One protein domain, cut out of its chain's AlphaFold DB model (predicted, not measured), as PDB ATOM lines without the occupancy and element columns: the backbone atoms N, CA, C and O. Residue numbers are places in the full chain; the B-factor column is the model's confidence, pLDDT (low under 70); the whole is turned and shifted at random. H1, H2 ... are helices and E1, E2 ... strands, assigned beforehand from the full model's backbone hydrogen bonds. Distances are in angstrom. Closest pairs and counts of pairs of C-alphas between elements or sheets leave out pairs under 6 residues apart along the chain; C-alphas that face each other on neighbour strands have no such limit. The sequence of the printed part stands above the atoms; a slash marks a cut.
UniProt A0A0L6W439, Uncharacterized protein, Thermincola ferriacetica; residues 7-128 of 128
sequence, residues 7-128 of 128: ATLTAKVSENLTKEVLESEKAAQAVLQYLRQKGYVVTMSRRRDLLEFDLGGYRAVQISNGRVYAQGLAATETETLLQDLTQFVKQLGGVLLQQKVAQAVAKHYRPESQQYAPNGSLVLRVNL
ATOM      1  N   ALA A   7      -4.457  28.028 -50.723       58.94
ATOM      2  CA  ALA A   7      -5.172  29.241 -51.113       58.94
ATOM      3  C   ALA A   7      -6.407  29.462 -50.229       58.94
ATOM      4  O   ALA A   7      -7.186  28.538 -49.982       58.94
ATOM      5  N   THR A   8      -6.605  30.706 -49.777       60.69
ATOM      6  CA  THR A   8      -7.827  31.129 -49.078       60.69
ATOM      7  C   THR A   8      -8.713  31.914 -50.034       60.69
ATOM      8  O   THR A   8      -8.381  33.030 -50.428       60.69
ATOM      9  N   LEU A   9      -9.863  31.344 -50.390       56.94
ATOM     10  CA  LEU A   9     -10.875  32.020 -51.202       56.94
ATOM     11  C   LEU A   9     -11.919  32.646 -50.277       56.94
ATOM     12  O   LEU A   9     -12.557  31.933 -49.503       56.94
ATOM     13  N   THR A  10     -12.097  33.968 -50.369       56.97
ATOM     14  CA  THR A  10     -13.180  34.689 -49.684       56.97
ATOM     15  C   THR A  10     -14.195  35.156 -50.714       56.97
ATOM     16  O   THR A  10     -13.933  36.087 -51.473       56.97
ATOM     17  N   ALA A  11     -15.366  34.524 -50.742       56.81
ATOM     18  CA  ALA A  11     -16.478  34.988 -51.563       56.81
ATOM     19  C   ALA A  11     -17.386  35.895 -50.723       56.81
ATOM     20  O   ALA A  11     -17.949  35.451 -49.720       56.81
ATOM     21  N   LYS A  12     -17.526  37.165 -51.130       58.31
ATOM     22  CA  LYS A  12     -18.486  38.097 -50.533       58.31
ATOM     23  C   LYS A  12     -19.804  38.006 -51.291       58.31
ATOM     24  O   LYS A  12     -19.881  38.320 -52.475       58.31
ATOM     25  N   VAL A  13     -20.835  37.575 -50.583       57.56
ATOM     26  CA  VAL A  13     -22.200  37.462 -51.087       57.56
ATOM     27  C   VAL A  13     -22.765  38.878 -51.305       57.56
ATOM     28  O   VAL A  13     -22.912  39.637 -50.349       57.56
ATOM     29  N   SER A  14     -23.012  39.269 -52.561       54.03
ATOM     30  CA  SER A  14     -23.599  40.576 -52.912       54.03
ATOM     31  C   SER A  14     -25.131  40.571 -52.787       54.03
ATOM     32  O   SER A  14     -25.749  39.520 -52.652       54.03
ATOM     33  N   GLU A  15     -25.753  41.754 -52.814       57.19
ATOM     34  CA  GLU A  15     -27.144  41.995 -52.384       57.19
ATOM     35  C   GLU A  15     -28.251  41.280 -53.192       57.19
ATOM     36  O   GLU A  15     -29.379  41.171 -52.706       57.19
ATOM     37  N   ASN A  16     -27.969  40.735 -54.381       59.28
ATOM     38  CA  ASN A  16     -28.982  40.131 -55.264       59.28
ATOM     39  C   ASN A  16     -29.210  38.627 -55.008       59.28
ATOM     40  O   ASN A  16     -29.083  37.783 -55.894       59.28
ATOM     41  N   LEU A  17     -29.588  38.299 -53.772       63.53
ATOM     42  CA  LEU A  17     -29.738  36.925 -53.266       63.53
ATOM     43  C   LEU A  17     -31.069  36.243 -53.600       63.53
ATOM     44  O   LEU A  17     -31.220  35.033 -53.442       63.53
ATOM     45  N   THR A  18     -32.048  37.003 -54.079       66.50
ATOM     46  CA  THR A  18     -33.408  36.510 -54.346       66.50
ATOM     47  C   THR A  18     -33.471  35.542 -55.514       66.50
ATOM     48  O   THR A  18     -34.316  34.658 -55.490       66.50
ATOM     49  N   LYS A  19     -32.571  35.635 -56.501       75.38
ATOM     50  CA  LYS A  19     -32.547  34.685 -57.625       75.38
ATOM     51  C   LYS A  19     -32.326  33.246 -57.150       75.38
ATOM     52  O   LYS A  19     -33.006  32.337 -57.608       75.38
ATOM     53  N   GLU A  20     -31.446  33.057 -56.172       77.19
ATOM     54  CA  GLU A  20     -31.176  31.744 -55.578       77.19
ATOM     55  C   GLU A  20     -32.405  31.159 -54.876       77.19
ATOM     56  O   GLU A  20     -32.705  29.971 -54.993       77.19
ATOM     57  N   VAL A  21     -33.169  32.019 -54.201       79.69
ATOM     58  CA  VAL A  21     -34.432  31.644 -53.557       79.69
ATOM     59  C   VAL A  21     -35.512  31.330 -54.596       79.69
ATOM     60  O   VAL A  21     -36.231  30.347 -54.442       79.69
ATOM     61  N   LEU A  22     -35.594  32.111 -55.680       82.00
ATOM     62  CA  LEU A  22     -36.530  31.886 -56.788       82.00
ATOM     63  C   LEU A  22     -36.252  30.581 -57.541       82.00
ATOM     64  O   LEU A  22     -37.183  29.995 -58.089       82.00
ATOM     65  N   GLU A  23     -34.998  30.122 -57.586       83.00
ATOM     66  CA  GLU A  23     -34.575  28.886 -58.259       83.00
ATOM     67  C   GLU A  23     -34.687  27.644 -57.354       83.00
ATOM     68  O   GLU A  23     -34.935  26.542 -57.852       83.00
ATOM     69  N   SER A  24     -34.599  27.807 -56.032       84.31
ATOM     70  CA  SER A  24     -34.589  26.702 -55.067       84.31
ATOM     71  C   SER A  24     -35.978  26.366 -54.516       84.31
ATOM     72  O   SER A  24     -36.574  27.131 -53.758       84.31
ATOM     73  N   GLU A  25     -36.471  25.159 -54.810       85.69
ATOM     74  CA  GLU A  25     -37.732  24.659 -54.240       85.69
ATOM     75  C   GLU A  25     -37.683  24.585 -52.705       85.69
ATOM     76  O   GLU A  25     -38.628  24.993 -52.031       85.69
ATOM     77  N   LYS A  26     -36.551  24.149 -52.140       86.88
ATOM     78  CA  LYS A  26     -36.352  24.097 -50.684       86.88
ATOM     79  C   LYS A  26     -36.452  25.483 -50.046       86.88
ATOM     80  O   LYS A  26     -36.997  25.615 -48.954       86.88
ATOM     81  N   ALA A  27     -35.948  26.513 -50.723       85.94
ATOM     82  CA  ALA A  27     -36.012  27.885 -50.231       85.94
ATOM     83  C   ALA A  27     -37.441  28.433 -50.270       85.94
ATOM     84  O   ALA A  27     -37.899  29.014 -49.289       85.94
ATOM     85  N   ALA A  28     -38.169  28.183 -51.361       86.44
ATOM     86  CA  ALA A  28     -39.580  28.544 -51.475       86.44
ATOM     87  C   ALA A  28     -40.434  27.862 -50.387       86.44
ATOM     88  O   ALA A  28     -41.250  28.515 -49.735       86.44
ATOM     89  N   GLN A  29     -40.187  26.574 -50.115       89.81
ATOM     90  CA  GLN A  29     -40.839  25.856 -49.015       89.81
ATOM     91  C   GLN A  29     -40.474  26.430 -47.639       89.81
ATOM     92  O   GLN A  29     -41.350  26.548 -46.785       89.81
ATOM     93  N   ALA A  30     -39.218  26.828 -47.415       89.88
ATOM     94  CA  ALA A  30     -38.802  27.457 -46.161       89.88
ATOM     95  C   ALA A  30     -39.524  28.795 -45.920       89.88
ATOM     96  O   ALA A  30     -39.970  29.054 -44.805       89.88
ATOM     97  N   VAL A  31     -39.709  29.608 -46.967       88.31
ATOM     98  CA  VAL A  31     -40.505  30.846 -46.899       88.31
ATOM     99  C   VAL A  31     -41.977  30.556 -46.599       88.31
ATOM    100  O   VAL A  31     -42.566  31.198 -45.729       88.31
ATOM    101  N   LEU A  32     -42.567  29.551 -47.249       90.88
ATOM    102  CA  LEU A  32     -43.934  29.116 -46.957       90.88
ATOM    103  C   LEU A  32     -44.094  28.690 -45.490       90.88
ATOM    104  O   LEU A  32     -45.065  29.078 -44.841       90.88
ATOM    105  N   GLN A  33     -43.149  27.917 -44.949       91.31
ATOM    106  CA  GLN A  33     -43.187  27.483 -43.549       91.31
ATOM    107  C   GLN A  33     -43.019  28.655 -42.581       91.31
ATOM    108  O   GLN A  33     -43.740  28.725 -41.589       91.31
ATOM    109  N   TYR A  34     -42.133  29.600 -42.894       90.88
ATOM    110  CA  TYR A  34     -41.960  30.826 -42.119       90.88
ATOM    111  C   TYR A  34     -43.276  31.611 -41.996       90.88
ATOM    112  O   TYR A  34     -43.693  31.973 -40.896       90.88
ATOM    113  N   LEU A  35     -43.985  31.809 -43.112       89.50
ATOM    114  CA  LEU A  35     -45.267  32.516 -43.115       89.50
ATOM    115  C   LEU A  35     -46.363  31.739 -42.360       89.50
ATOM    116  O   LEU A  35     -47.161  32.341 -41.645       89.50
ATOM    117  N   ARG A  36     -46.373  30.402 -42.432       90.56
ATOM    118  CA  ARG A  36     -47.290  29.571 -41.629       90.56
ATOM    119  C   ARG A  36     -47.017  29.669 -40.128       90.56
ATOM    120  O   ARG A  36     -47.960  29.733 -39.349       90.56
ATOM    121  N   GLN A  37     -45.750  29.723 -39.715       90.88
ATOM    122  CA  GLN A  37     -45.370  29.899 -38.306       90.88
ATOM    123  C   GLN A  37     -45.811  31.255 -37.741       90.88
ATOM    124  O   GLN A  37     -46.091  31.358 -36.550       90.88
ATOM    125  N   LYS A  38     -45.926  32.279 -38.593       85.62
ATOM    126  CA  LYS A  38     -46.503  33.586 -38.238       85.62
ATOM    127  C   LYS A  38     -48.040  33.569 -38.142       85.62
ATOM    128  O   LYS A  38     -48.628  34.586 -37.795       85.62
ATOM    129  N   GLY A  39     -48.688  32.431 -38.415       85.25
ATOM    130  CA  GLY A  39     -50.135  32.241 -38.279       85.25
ATOM    131  C   GLY A  39     -50.942  32.477 -39.558       85.25
ATOM    132  O   GLY A  39     -52.171  32.433 -39.511       85.25
ATOM    133  N   TYR A  40     -50.293  32.707 -40.703       84.94
ATOM    134  CA  TYR A  40     -50.997  32.898 -41.970       84.94
ATOM    135  C   TYR A  40     -51.421  31.560 -42.592       84.94
ATOM    136  O   TYR A  40     -50.689  30.566 -42.560       84.94
ATOM    137  N   VAL A  41     -52.597  31.544 -43.225       83.25
ATOM    138  CA  VAL A  41     -53.013  30.448 -44.108       83.25
ATOM    139  C   VAL A  41     -52.413  30.725 -45.475       83.25
ATOM    140  O   VAL A  41     -52.851  31.643 -46.156       83.25
ATOM    141  N   VAL A  42     -51.384  29.959 -45.843       87.56
ATOM    142  CA  VAL A  42     -50.557  30.273 -47.014       87.56
ATOM    143  C   VAL A  42     -50.709  29.249 -48.124       87.56
ATOM    144  O   VAL A  42     -50.424  28.059 -47.912       87.56
ATOM    145  N   THR A  43     -51.057  29.726 -49.318       87.25
ATOM    146  CA  THR A  43     -50.864  28.986 -50.572       87.25
ATOM    147  C   THR A  43     -49.735  29.619 -51.378       87.25
ATOM    148  O   THR A  43     -49.551  30.832 -51.363       87.25
ATOM    149  N   MET A  44     -48.920  28.788 -52.027       91.06
ATOM    150  CA  MET A  44     -47.759  29.242 -52.791       91.06
ATOM    151  C   MET A  44     -48.000  29.021 -54.278       91.06
ATOM    152  O   MET A  44     -48.357  27.922 -54.700       91.06
ATOM    153  N   SER A  45     -47.722  30.054 -55.063       88.00
ATOM    154  CA  SER A  45     -47.676  30.032 -56.518       88.00
ATOM    155  C   SER A  45     -46.277  30.430 -56.980       88.00
ATOM    156  O   SER A  45     -45.652  31.334 -56.425       88.00
ATOM    157  N   ARG A  46     -45.750  29.738 -57.993       85.12
ATOM    158  CA  ARG A  46     -44.402  29.977 -58.519       85.12
ATOM    159  C   ARG A  46     -44.459  30.215 -60.019       85.12
ATOM    160  O   ARG A  46     -44.978  29.390 -60.766       85.12
ATOM    161  N   ARG A  47     -43.867  31.324 -60.452       84.94
ATOM    162  CA  ARG A  47     -43.564  31.641 -61.853       84.94
ATOM    163  C   ARG A  47     -42.051  31.792 -62.018       84.94
ATOM    164  O   ARG A  47     -41.296  31.692 -61.053       84.94
ATOM    165  N   ARG A  48     -41.601  32.002 -63.256       78.38
ATOM    166  CA  ARG A  48     -40.174  32.025 -63.620       78.38
ATOM    167  C   ARG A  48     -39.351  33.036 -62.805       78.38
ATOM    168  O   ARG A  48     -38.197  32.765 -62.500       78.38
ATOM    169  N   ASP A  49     -39.944  34.171 -62.469       83.19
ATOM    170  CA  ASP A  49     -39.320  35.346 -61.853       83.19
ATOM    171  C   ASP A  49     -40.094  35.869 -60.628       83.19
ATOM    172  O   ASP A  49     -39.819  36.961 -60.119       83.19
ATOM    173  N   LEU A  50     -41.065  35.087 -60.150       86.00
ATOM    174  CA  LEU A  50     -41.973  35.463 -59.075       86.00
ATOM    175  C   LEU A  50     -42.303  34.253 -58.194       86.00
ATOM    176  O   LEU A  50     -42.763  33.221 -58.685       86.00
ATOM    177  N   LEU A  51     -42.124  34.415 -56.887       88.00
ATOM    178  CA  LEU A  51     -42.752  33.575 -55.869       88.00
ATOM    179  C   LEU A  51     -43.858  34.382 -55.203       88.00
ATOM    180  O   LEU A  51     -43.598  35.454 -54.667       88.00
ATOM    181  N   GLU A  52     -45.076  33.867 -55.232       90.94
ATOM    182  CA  GLU A  52     -46.248  34.500 -54.644       90.94
ATOM    183  C   GLU A  52     -46.826  33.609 -53.544       90.94
ATOM    184  O   GLU A  52     -46.946  32.395 -53.702       90.94
ATOM    185  N   PHE A  53     -47.169  34.230 -52.422       90.62
ATOM    186  CA  PHE A  53     -47.725  33.607 -51.234       90.62
ATOM    187  C   PHE A  53     -49.034  34.317 -50.897       90.62
ATOM    188  O   PHE A  53     -49.023  35.441 -50.398       90.62
ATOM    189  N   ASP A  54     -50.159  33.674 -51.184       90.31
ATOM    190  CA  ASP A  54     -51.481  34.159 -50.786       90.31
ATOM    191  C   ASP A  54     -51.685  33.834 -49.304       90.31
ATOM    192  O   ASP A  54     -51.576  32.670 -48.919       90.31
ATOM    193  N   LEU A  55     -51.934  34.861 -48.485       86.94
ATOM    194  CA  LEU A  55     -52.107  34.778 -47.029       86.94
ATOM    195  C   LEU A  55     -53.591  34.664 -46.610       86.94
ATOM    196  O   LEU A  55     -53.929  34.828 -45.432       86.94
ATOM    197  N   GLY A  56     -54.485  34.430 -47.573       79.31
ATOM    198  CA  GLY A  56     -55.928  34.340 -47.406       79.31
ATOM    199  C   GLY A  56     -56.620  35.705 -47.460       79.31
ATOM    200  O   GLY A  56     -56.239  36.652 -46.761       79.31
ATOM    201  N   GLY A  57     -57.698  35.789 -48.245       77.50
ATOM    202  CA  GLY A  57     -58.393  37.041 -48.568       77.50
ATOM    203  C   GLY A  57     -57.734  37.758 -49.753       77.50
ATOM    204  O   GLY A  57     -57.159  37.115 -50.618       77.50
ATOM    205  N   TYR A  58     -57.779  39.094 -49.788       74.38
ATOM    206  CA  TYR A  58     -57.058  39.910 -50.786       74.38
ATOM    207  C   TYR A  58     -55.603  40.209 -50.362       74.38
ATOM    208  O   TYR A  58     -55.066  41.272 -50.676       74.38
ATOM    209  N   ARG A  59     -54.984  39.310 -49.582       83.62
ATOM    210  CA  ARG A  59     -53.666  39.504 -48.960       83.62
ATOM    211  C   ARG A  59     -52.627  38.617 -49.611       83.62
ATOM    212  O   ARG A  59     -52.771  37.401 -49.594       83.62
ATOM    213  N   ALA A  60     -51.553  39.207 -50.112       87.25
ATOM    214  CA  ALA A  60     -50.507  38.454 -50.789       87.25
ATOM    215  C   ALA A  60     -49.125  39.007 -50.468       87.25
ATOM    216  O   ALA A  60     -48.953  40.209 -50.267       87.25
ATOM    217  N   VAL A  61     -48.138  38.119 -50.470       89.62
ATOM    218  CA  VAL A  61     -46.718  38.444 -50.412       89.62
ATOM    219  C   VAL A  61     -46.051  37.944 -51.681       89.62
ATOM    220  O   VAL A  61     -46.256  36.809 -52.096       89.62
ATOM    221  N   GLN A  62     -45.229  38.780 -52.297       90.56
ATOM    222  CA  GLN A  62     -44.580  38.485 -53.568       90.56
ATOM    223  C   GLN A  62     -43.079  38.721 -53.457       90.56
ATOM    224  O   GLN A  62     -42.636  39.740 -52.941       90.56
ATOM    225  N   ILE A  63     -42.286  37.787 -53.967       87.50
ATOM    226  CA  ILE A  63     -40.834  37.897 -54.069       87.50
ATOM    227  C   ILE A  63     -40.491  37.927 -55.551       87.50
ATOM    228  O   ILE A  63     -40.736  36.955 -56.263       87.50
ATOM    229  N   SER A  64     -39.911  39.031 -56.011       86.50
ATOM    230  CA  SER A  64     -39.472  39.191 -57.398       86.50
ATOM    231  C   SER A  64     -38.295  40.156 -57.480       86.50
ATOM    232  O   SER A  64     -38.268  41.166 -56.779       86.50
ATOM    233  N   ASN A  65     -37.315  39.853 -58.338       75.75
ATOM    234  CA  ASN A  65     -36.246  40.774 -58.747       75.75
ATOM    235  C   ASN A  65     -35.590  41.585 -57.608       75.75
ATOM    236  O   ASN A  65     -35.506  42.809 -57.683       75.75
ATOM    237  N   GLY A  66     -35.132  40.943 -56.529       68.31
ATOM    238  CA  GLY A  66     -34.476  41.675 -55.433       68.31
ATOM    239  C   GLY A  66     -35.410  42.172 -54.337       68.31
ATOM    240  O   GLY A  66     -34.924  42.648 -53.315       68.31
ATOM    241  N   ARG A  67     -36.729  42.084 -54.526       79.50
ATOM    242  CA  ARG A  67     -37.705  42.786 -53.693       79.50
ATOM    243  C   ARG A  67     -38.775  41.849 -53.158       79.50
ATOM    244  O   ARG A  67     -39.171  40.882 -53.810       79.50
ATOM    245  N   VAL A  68     -39.218  42.167 -51.949       86.12
ATOM    246  CA  VAL A  68     -40.364  41.553 -51.289       86.12
ATOM    247  C   VAL A  68     -41.472  42.597 -51.264       86.12
ATOM    248  O   VAL A  68     -41.235  43.749 -50.904       86.12
ATOM    249  N   TYR A  69     -42.664  42.198 -51.676       87.44
ATOM    250  CA  TYR A  69     -43.859  43.022 -51.730       87.44
ATOM    251  C   TYR A  69     -44.946  42.371 -50.895       87.44
ATOM    252  O   TYR A  69     -44.989  41.149 -50.769       87.44
ATOM    253  N   ALA A  70     -45.831  43.191 -50.350       88.00
ATOM    254  CA  ALA A  70     -46.975  42.748 -49.582       88.00
ATOM    255  C   ALA A  70     -48.181  43.616 -49.952       88.00
ATOM    256  O   ALA A  70     -48.037  44.817 -50.190       88.00
ATOM    257  N   GLN A  71     -49.355  43.001 -50.049       87.19
ATOM    258  CA  GLN A  71     -50.610  43.648 -50.426       87.19
ATOM    259  C   GLN A  71     -51.727  43.225 -49.472       87.19
ATOM    260  O   GLN A  71     -51.703  42.117 -48.939       87.19
ATOM    261  N   GLY A  72     -52.705  44.113 -49.267       82.75
ATOM    262  CA  GLY A  72     -53.922  43.836 -48.490       82.75
ATOM    263  C   GLY A  72     -53.749  43.781 -46.966       82.75
ATOM    264  O   GLY A  72     -54.700  43.435 -46.269       82.75
ATOM    265  N   LEU A  73     -52.562  44.095 -46.445       83.38
ATOM    266  CA  LEU A  73     -52.248  44.119 -45.012       83.38
ATOM    267  C   LEU A  73     -52.324  45.551 -44.456       83.38
ATOM    268  O   LEU A  73     -52.179  46.528 -45.195       83.38
ATOM    269  N   ALA A  74     -52.531  45.689 -43.144       85.38
ATOM    270  CA  ALA A  74     -52.431  46.987 -42.473       85.38
ATOM    271  C   ALA A  74     -50.998  47.538 -42.590       85.38
ATOM    272  O   ALA A  74     -50.047  46.760 -42.629       85.38
ATOM    273  N   ALA A  75     -50.810  48.860 -42.634       83.75
ATOM    274  CA  ALA A  75     -49.499  49.464 -42.919       83.75
ATOM    275  C   ALA A  75     -48.385  49.015 -41.948       83.75
ATOM    276  O   ALA A  75     -47.303  48.635 -42.388       83.75
ATOM    277  N   THR A  76     -48.669  48.975 -40.646       83.88
ATOM    278  CA  THR A  76     -47.717  48.547 -39.604       83.88
ATOM    279  C   THR A  76     -47.390  47.054 -39.668       83.88
ATOM    280  O   THR A  76     -46.241  46.649 -39.486       83.88
ATOM    281  N   GLU A  77     -48.391  46.222 -39.961       82.94
ATOM    282  CA  GLU A  77     -48.215  44.781 -40.177       82.94
ATOM    283  C   GLU A  77     -47.397  44.517 -41.448       82.94
ATOM    284  O   GLU A  77     -46.482  43.699 -41.442       82.94
ATOM    285  N   THR A  78     -47.680  45.270 -42.512       84.25
ATOM    286  CA  THR A  78     -46.971  45.224 -43.794       84.25
ATOM    287  C   THR A  78     -45.495  45.543 -43.612       84.25
ATOM    288  O   THR A  78     -44.651  44.781 -44.067       84.25
ATOM    289  N   GLU A  79     -45.170  46.647 -42.939       84.25
ATOM    290  CA  GLU A  79     -43.788  47.076 -42.721       84.25
ATOM    291  C   GLU A  79     -42.993  46.036 -41.926       84.25
ATOM    292  O   GLU A  79     -41.930  45.595 -42.370       84.25
ATOM    293  N   THR A  80     -43.559  45.566 -40.809       87.31
ATOM    294  CA  THR A  80     -42.926  44.553 -39.955       87.31
ATOM    295  C   THR A  80     -42.701  43.250 -40.720       87.31
ATOM    296  O   THR A  80     -41.594  42.711 -40.724       87.31
ATOM    297  N   LEU A  81     -43.730  42.756 -41.417       86.88
ATOM    298  CA  LEU A  81     -43.648  41.523 -42.195       86.88
ATOM    299  C   LEU A  81     -42.633  41.645 -43.335       86.88
ATOM    300  O   LEU A  81     -41.858  40.717 -43.560       86.88
ATOM    301  N   LEU A  82     -42.618  42.769 -44.053       87.81
ATOM    302  CA  LEU A  82     -41.678  42.999 -45.146       87.81
ATOM    303  C   LEU A  82     -40.236  43.045 -44.654       87.81
ATOM    304  O   LEU A  82     -39.369  42.458 -45.305       87.81
ATOM    305  N   GLN A  83     -39.967  43.708 -43.531       88.06
ATOM    306  CA  GLN A  83     -38.625  43.779 -42.957       88.06
ATOM    307  C   GLN A  83     -38.126  42.387 -42.547       88.06
ATOM    308  O   GLN A  83     -37.071  41.944 -43.015       88.06
ATOM    309  N   ASP A  84     -38.924  41.684 -41.744       89.25
ATOM    310  CA  ASP A  84     -38.655  40.330 -41.265       89.25
ATOM    311  C   ASP A  84     -38.409  39.360 -42.430       89.25
ATOM    312  O   ASP A  84     -37.405  38.639 -42.485       89.25
ATOM    313  N   LEU A  85     -39.317  39.369 -43.407       87.62
ATOM    314  CA  LEU A  85     -39.263  38.455 -44.533       87.62
ATOM    315  C   LEU A  85     -38.108  38.781 -45.479       87.62
ATOM    316  O   LEU A  85     -37.446  37.872 -45.977       87.62
ATOM    317  N   THR A  86     -37.816  40.062 -45.704       87.00
ATOM    318  CA  THR A  86     -36.656  40.480 -46.501       87.00
ATOM    319  C   THR A  86     -35.360  39.982 -45.871       87.00
ATOM    320  O   THR A  86     -34.495  39.463 -46.578       87.00
ATOM    321  N   GLN A  87     -35.217  40.098 -44.549       86.06
ATOM    322  CA  GLN A  87     -34.042  39.591 -43.845       86.06
ATOM    323  C   GLN A  87     -33.934  38.066 -43.957       86.06
ATOM    324  O   GLN A  87     -32.862  37.551 -44.282       86.06
ATOM    325  N   PHE A  88     -35.042  37.352 -43.763       87.38
ATOM    326  CA  PHE A  88     -35.085  35.896 -43.888       87.38
ATOM    327  C   PHE A  88     -34.718  35.415 -45.303       87.38
ATOM    328  O   PHE A  88     -33.858  34.549 -45.472       87.38
ATOM    329  N   VAL A  89     -35.297  36.026 -46.341       85.94
ATOM    330  CA  VAL A  89     -35.009  35.712 -47.751       85.94
ATOM    331  C   VAL A  89     -33.544  35.996 -48.094       85.94
ATOM    332  O   VAL A  89     -32.913  35.194 -48.785       85.94
ATOM    333  N   LYS A  90     -32.968  37.091 -47.579       82.56
ATOM    334  CA  LYS A  90     -31.535  37.385 -47.737       82.56
ATOM    335  C   LYS A  90     -30.664  36.308 -47.089       82.56
ATOM    336  O   LYS A  90     -29.725  35.838 -47.723       82.56
ATOM    337  N   GLN A  91     -30.979  35.878 -45.868       82.50
ATOM    338  CA  GLN A  91     -30.233  34.809 -45.194       82.50
ATOM    339  C   GLN A  91     -30.299  33.491 -45.977       82.50
ATOM    340  O   GLN A  91     -29.261  32.882 -46.235       82.50
ATOM    341  N   LEU A  92     -31.494  33.089 -46.427       84.31
ATOM    342  CA  LEU A  92     -31.677  31.889 -47.245       84.31
ATOM    343  C   LEU A  92     -30.878  31.948 -48.551       84.31
ATOM    344  O   LEU A  92     -30.149  31.010 -48.869       84.31
ATOM    345  N   GLY A  93     -30.984  33.049 -49.299       80.69
ATOM    346  CA  GLY A  93     -30.240  33.214 -50.546       80.69
ATOM    347  C   GLY A  93     -28.724  33.248 -50.331       80.69
ATOM    348  O   GLY A  93     -27.983  32.691 -51.137       80.69
ATOM    349  N   GLY A  94     -28.262  33.804 -49.205       79.81
ATOM    350  CA  GLY A  94     -26.862  33.748 -48.776       79.81
ATOM    351  C   GLY A  94     -26.357  32.322 -48.598       79.81
ATOM    352  O   GLY A  94     -25.355  31.951 -49.204       79.81
ATOM    353  N   VAL A  95     -27.085  31.499 -47.839       81.25
ATOM    354  CA  VAL A  95     -26.732  30.088 -47.619       81.25
ATOM    355  C   VAL A  95     -26.687  29.313 -48.939       81.25
ATOM    356  O   VAL A  95     -25.739  28.567 -49.185       81.25
ATOM    357  N   LEU A  96     -27.672  29.510 -49.818       81.94
ATOM    358  CA  LEU A  96     -27.716  28.842 -51.125       81.94
ATOM    359  C   LEU A  96     -26.541  29.251 -52.016       81.94
ATOM    360  O   LEU A  96     -25.920  28.390 -52.642       81.94
ATOM    361  N   LEU A  97     -26.197  30.543 -52.042       79.12
ATOM    362  CA  LEU A  97     -25.059  31.021 -52.818       79.12
ATOM    363  C   LEU A  97     -23.747  30.438 -52.286       79.12
ATOM    364  O   LEU A  97     -22.932  29.956 -53.070       79.12
ATOM    365  N   GLN A  98     -23.556  30.422 -50.964       78.56
ATOM    366  CA  GLN A  98     -22.376  29.813 -50.347       78.56
ATOM    367  C   GLN A  98     -22.267  28.323 -50.711       78.56
ATOM    368  O   GLN A  98     -21.194  27.863 -51.092       78.56
ATOM    369  N   GLN A  99     -23.375  27.577 -50.684       79.75
ATOM    370  CA  GLN A  99     -23.397  26.174 -51.110       79.75
ATOM    371  C   GLN A  99     -23.033  26.012 -52.592       79.75
ATOM    372  O   GLN A  99     -22.221  25.147 -52.924       79.75
ATOM    373  N   LYS A 100     -23.579  26.848 -53.487       80.31
ATOM    374  CA  LYS A 100     -23.234  26.824 -54.920       80.31
ATOM    375  C   LYS A 100     -21.749  27.116 -55.150       80.31
ATOM    376  O   LYS A 100     -21.110  26.406 -55.925       80.31
ATOM    377  N   VAL A 101     -21.184  28.111 -54.463       79.75
ATOM    378  CA  VAL A 101     -19.751  28.445 -54.558       79.75
ATOM    379  C   VAL A 101     -18.892  27.294 -54.037       79.75
ATOM    380  O   VAL A 101     -17.963  26.878 -54.725       79.75
ATOM    381  N   ALA A 102     -19.223  26.726 -52.873       78.19
ATOM    382  CA  ALA A 102     -18.508  25.577 -52.318       78.19
ATOM    383  C   ALA A 102     -18.518  24.377 -53.281       78.19
ATOM    384  O   ALA A 102     -17.479  23.763 -53.514       78.19
ATOM    385  N   GLN A 103     -19.668  24.079 -53.897       82.69
ATOM    386  CA  GLN A 103     -19.795  23.020 -54.901       82.69
ATOM    387  C   GLN A 103     -18.989  23.312 -56.169       82.69
ATOM    388  O   GLN A 103     -18.355  22.407 -56.707       82.69
ATOM    389  N   ALA A 104     -19.003  24.553 -56.662       82.19
ATOM    390  CA  ALA A 104     -18.233  24.941 -57.840       82.19
ATOM    391  C   ALA A 104     -16.725  24.800 -57.596       82.19
ATOM    392  O   ALA A 104     -16.023  24.230 -58.426       82.19
ATOM    393  N   VAL A 105     -16.236  25.239 -56.433       79.69
ATOM    394  CA  VAL A 105     -14.826  25.083 -56.055       79.69
ATOM    395  C   VAL A 105     -14.467  23.609 -55.885       79.69
ATOM    396  O   VAL A 105     -13.451  23.185 -56.424       79.69
ATOM    397  N   ALA A 106     -15.321  22.809 -55.240       79.50
ATOM    398  CA  ALA A 106     -15.094  21.375 -55.040       79.50
ATOM    399  C   ALA A 106     -14.980  20.561 -56.347       79.50
ATOM    400  O   ALA A 106     -14.413  19.470 -56.344       79.50
ATOM    401  N   LYS A 107     -15.513  21.068 -57.469       81.69
ATOM    402  CA  LYS A 107     -15.350  20.431 -58.788       81.69
ATOM    403  C   LYS A 107     -13.941  20.582 -59.355       81.69
ATOM    404  O   LYS A 107     -13.515  19.727 -60.124       81.69
ATOM    405  N   HIS A 108     -13.252  21.669 -59.016       80.19
ATOM    406  CA  HIS A 108     -11.939  22.008 -59.574       80.19
ATOM    407  C   HIS A 108     -10.799  21.800 -58.579       80.19
ATOM    408  O   HIS A 108      -9.677  21.510 -58.981       80.19
ATOM    409  N   TYR A 109     -11.094  21.906 -57.289       74.19
ATOM    410  CA  TYR A 109     -10.141  21.823 -56.193       74.19
ATOM    411  C   TYR A 109     -10.693  20.881 -55.125       74.19
ATOM    412  O   TYR A 109     -11.907  20.794 -54.956       74.19
ATOM    413  N   ARG A 110      -9.833  20.176 -54.382       74.00
ATOM    414  CA  ARG A 110     -10.253  19.398 -53.203       74.00
ATOM    415  C   ARG A 110     -10.182  20.299 -51.964       74.00
ATOM    416  O   ARG A 110      -9.083  20.494 -51.450       74.00
ATOM    417  N   PRO A 111     -11.298  20.891 -51.494       70.00
ATOM    418  CA  PRO A 111     -11.275  21.705 -50.288       70.00
ATOM    419  C   PRO A 111     -10.994  20.833 -49.065       70.00
ATOM    420  O   PRO A 111     -11.718  19.875 -48.805       70.00
ATOM    421  N   GLU A 112      -9.965  21.194 -48.305       73.88
ATOM    422  CA  GLU A 112      -9.616  20.536 -47.041       73.88
ATOM    423  C   GLU A 112     -10.551  20.962 -45.910       73.88
ATOM    424  O   GLU A 112     -10.854  20.194 -45.001       73.88
ATOM    425  N   SER A 113     -11.019  22.211 -45.964       75.81
ATOM    426  CA  SER A 113     -11.939  22.762 -44.974       75.81
ATOM    427  C   SER A 113     -12.866  23.802 -45.598       75.81
ATOM    428  O   SER A 113     -12.478  24.534 -46.517       75.81
ATOM    429  N   GLN A 114     -14.093  23.862 -45.080       79.19
ATOM    430  CA  GLN A 114     -15.117  24.823 -45.475       79.19
ATOM    431  C   GLN A 114     -15.676  25.488 -44.218       79.19
ATOM    432  O   GLN A 114     -16.141  24.796 -43.313       79.19
ATOM    433  N   GLN A 115     -15.646  26.819 -44.162       78.38
ATOM    434  CA  GLN A 115     -16.192  27.576 -43.040       78.38
ATOM    435  C   GLN A 115     -17.160  28.651 -43.537       78.38
ATOM    436  O   GLN A 115     -16.804  29.528 -44.327       78.38
ATOM    437  N   TYR A 116     -18.396  28.573 -43.047       74.50
ATOM    438  CA  TYR A 116     -19.465  29.523 -43.335       74.50
ATOM    439  C   TYR A 116     -19.494  30.575 -42.228       74.50
ATOM    440  O   TYR A 116     -19.679  30.241 -41.057       74.50
ATOM    441  N   ALA A 117     -19.284  31.841 -42.579       67.75
ATOM    442  CA  ALA A 117     -19.302  32.933 -41.620       67.75
ATOM    443  C   ALA A 117     -20.700  33.589 -41.548       67.75
ATOM    444  O   ALA A 117     -21.364  33.739 -42.581       67.75
ATOM    445  N   PRO A 118     -21.142  34.053 -40.359       61.28
ATOM    446  CA  PRO A 118     -22.448  34.704 -40.178       61.28
ATOM    447  C   PRO A 118     -22.621  35.996 -40.985       61.28
ATOM    448  O   PRO A 118     -23.740  36.425 -41.246       61.28
ATOM    449  N   ASN A 119     -21.513  36.615 -41.396       63.12
ATOM    450  CA  ASN A 119     -21.490  37.820 -42.225       63.12
ATOM    451  C   ASN A 119     -21.721  37.541 -43.723       63.12
ATOM    452  O   ASN A 119     -21.556  38.442 -44.543       63.12
ATOM    453  N   GLY A 120     -22.054  36.300 -44.091       56.53
ATOM    454  CA  GLY A 120     -22.254  35.894 -45.477       56.53
ATOM    455  C   GLY A 120     -20.965  35.511 -46.205       56.53
ATOM    456  O   GLY A 120     -21.041  35.079 -47.349       56.53
ATOM    457  N   SER A 121     -19.790  35.578 -45.577       67.44
ATOM    458  CA  SER A 121     -18.553  35.103 -46.204       67.44
ATOM    459  C   SER A 121     -18.456  33.578 -46.181       67.44
ATOM    460  O   SER A 121     -18.768  32.929 -45.184       67.44
ATOM    461  N   LEU A 122     -17.967  33.009 -47.279       73.44
ATOM    462  CA  LEU A 122     -17.510  31.624 -47.337       73.44
ATOM    463  C   LEU A 122     -15.984  31.624 -47.390       73.44
ATOM    464  O   LEU A 122     -15.409  32.277 -48.263       73.44
ATOM    465  N   VAL A 123     -15.359  30.888 -46.472       76.44
ATOM    466  CA  VAL A 123     -13.914  30.654 -46.447       76.44
ATOM    467  C   VAL A 123     -13.658  29.205 -46.844       76.44
ATOM    468  O   VAL A 123     -14.113  28.276 -46.175       76.44
ATOM    469  N   LEU A 124     -12.931  29.017 -47.946       74.56
ATOM    470  CA  LEU A 124     -12.492  27.707 -48.431       74.56
ATOM    471  C   LEU A 124     -10.969  27.637 -48.361       74.56
ATOM    472  O   LEU A 124     -10.299  28.561 -48.829       74.56
ATOM    473  N   ARG A 125     -10.441  26.539 -47.811       75.88
ATOM    474  CA  ARG A 125      -9.018  26.185 -47.920       75.88
ATOM    475  C   ARG A 125      -8.869  25.043 -48.909       75.88
ATOM    476  O   ARG A 125      -9.521  24.012 -48.743       75.88
ATOM    477  N   VAL A 126      -8.049  25.248 -49.931       73.56
ATOM    478  CA  VAL A 126      -7.774  24.275 -50.996       73.56
ATOM    479  C   VAL A 126      -6.264  24.110 -51.153       73.56
ATOM    480  O   VAL A 126      -5.543  25.107 -51.060       73.56
ATOM    481  N   ASN A 127      -5.810  22.884 -51.419       68.19
ATOM    482  CA  ASN A 127      -4.451  22.641 -51.905       68.19
ATOM    483  C   ASN A 127      -4.413  22.871 -53.413       68.19
ATOM    484  O   ASN A 127      -5.281  22.368 -54.137       68.19
ATOM    485  N   LEU A 128      -3.437  23.666 -53.849       63.06
ATOM    486  CA  LEU A 128      -3.134  23.935 -55.254       63.06
ATOM    487  C   LEU A 128      -2.117  22.937 -55.806       63.06
ATOM    488  O   LEU A 128      -1.122  22.664 -55.098       63.06
TER     489      LEU A 128
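This is residues 7 to 128 of the 128 residues of an uncharacterized protein of Thermincola ferriacetica (UniProt A0A0L6W439). One long helix, H3, spans two small sheets set at either end of an elongated model, with its earlier part packed on a four-stranded sheet and its later part on a three-stranded one. The short helices H1 and H2 pack beside H3 on the same face of the four-stranded sheet and make that lobe the thicker of the two, while the other lobe holds E1, E7, E6 and the later part of H3. The printed part has 122 residues, with named elements in the order E1, H1, H2, E2, E3, E4, E5, H3, E6, E7, and its class is mixed, helices and strands. The sheets run E2, E3, E4, E5 and E1, E7, E6, both antiparallel. The whole is a rod of 57 by 26 by 23 A, only just loose and close to compact, with a radius of gyration of the C-alphas of 16.8 A.

Look first at E2, residues 43 to 47, E3, residues 50 to 54, E4, residues 60 to 64, and E5, residues 67 to 71. They form a meander, each strand the antiparallel neighbour of the one before, and each step is a hairpin. Find N 45 and O 52 at 2.8 A between E2 and E3, N 53 and O 61 at 2.8 A between E3 and E4, and N 62 and O 69 at 2.8 A between E4 and E5. H1, residues 18 to 23, H2, residues 25 to 37, and H3, residues 75 to 108, are on the same face of this sheet, an arrangement of two layers. H3 is over E5 at a height of 8.4 A, where the C-alphas of Val 68 and Thr 86 are the closest at 6.2 A; on the local plane it runs slantwise to E5 at 32 degrees, only just so. H2 is over E3, and only just over E2 with 3 of its 13 C-alphas there, and runs along E3 at 26 degrees on the local plane. H1 is over E4 and runs across it at 77 degrees on the local plane. H3 touches H1 with residues 89 to 97 alone, the closest C-alphas being those of Glu 20 and Gly 93 at 5.3 A, at a steep tilt of 65 degrees. H2 touches H3 with residues 27 to 31 alone, at a shallow tilt of 28 degrees, opposite ways; the closest C-alphas are those of Ala 27 and Leu 92, 6.6 A apart. H1 and H2 touch only at the corner, and only just, with 3 pairs of C-alphas within 8 A, the closest being those of Val 21 and Ala 27 at 5.3 A. Now go to the second sheet, where E7, residues 122 to 127, is the inner strand between E1, residues 7 to 11, and E6, residues 111 to 116. E6 and E7 are a hairpin, with N 115 and O 123 at 2.9 A; N 9 and O 124 are 3.2 A apart between E1 and E7. H3 is over E7 at a height of 9.4 A, along it at 2 degrees on the local plane, and the C-alphas of Gln 98 and Leu 122 are the closest at 6.0 A. Every O i to N i+4 pair is within hydrogen-bond range in H1 and H2, and 29 of 30 in H3.

Find C-alpha 7 at (-5.172, 29.241, -51.113), where E1 begins; it ends at Ala 11, and H1 follows from Thr 18 to Glu 23. H2 runs from Glu 25 to Gln 37 over 18.4 A. E2, E3, E4 and E5 then lie between Thr 43 and Gln 71. From C-alpha 75 at (-49.499, 49.464, -42.919), H3 runs 49.4 A to C-alpha 108 at (-11.939, 22.008, -59.574). E6 follows from Pro 111 to Tyr 116, and E7, 16.5 A long, runs from Leu 122 to Asn 127.

The C-alphas of Gly 57 and Leu 128 are the two farthest apart, at 57.2 A. The printed part has no cut, and none of its links is long: E1 to H1 is short and the others are tight. Mean pLDDT of the printed part is 79.8, and residues 7 to 18, 66, 117 to 121, and 127 to 128 are under 70.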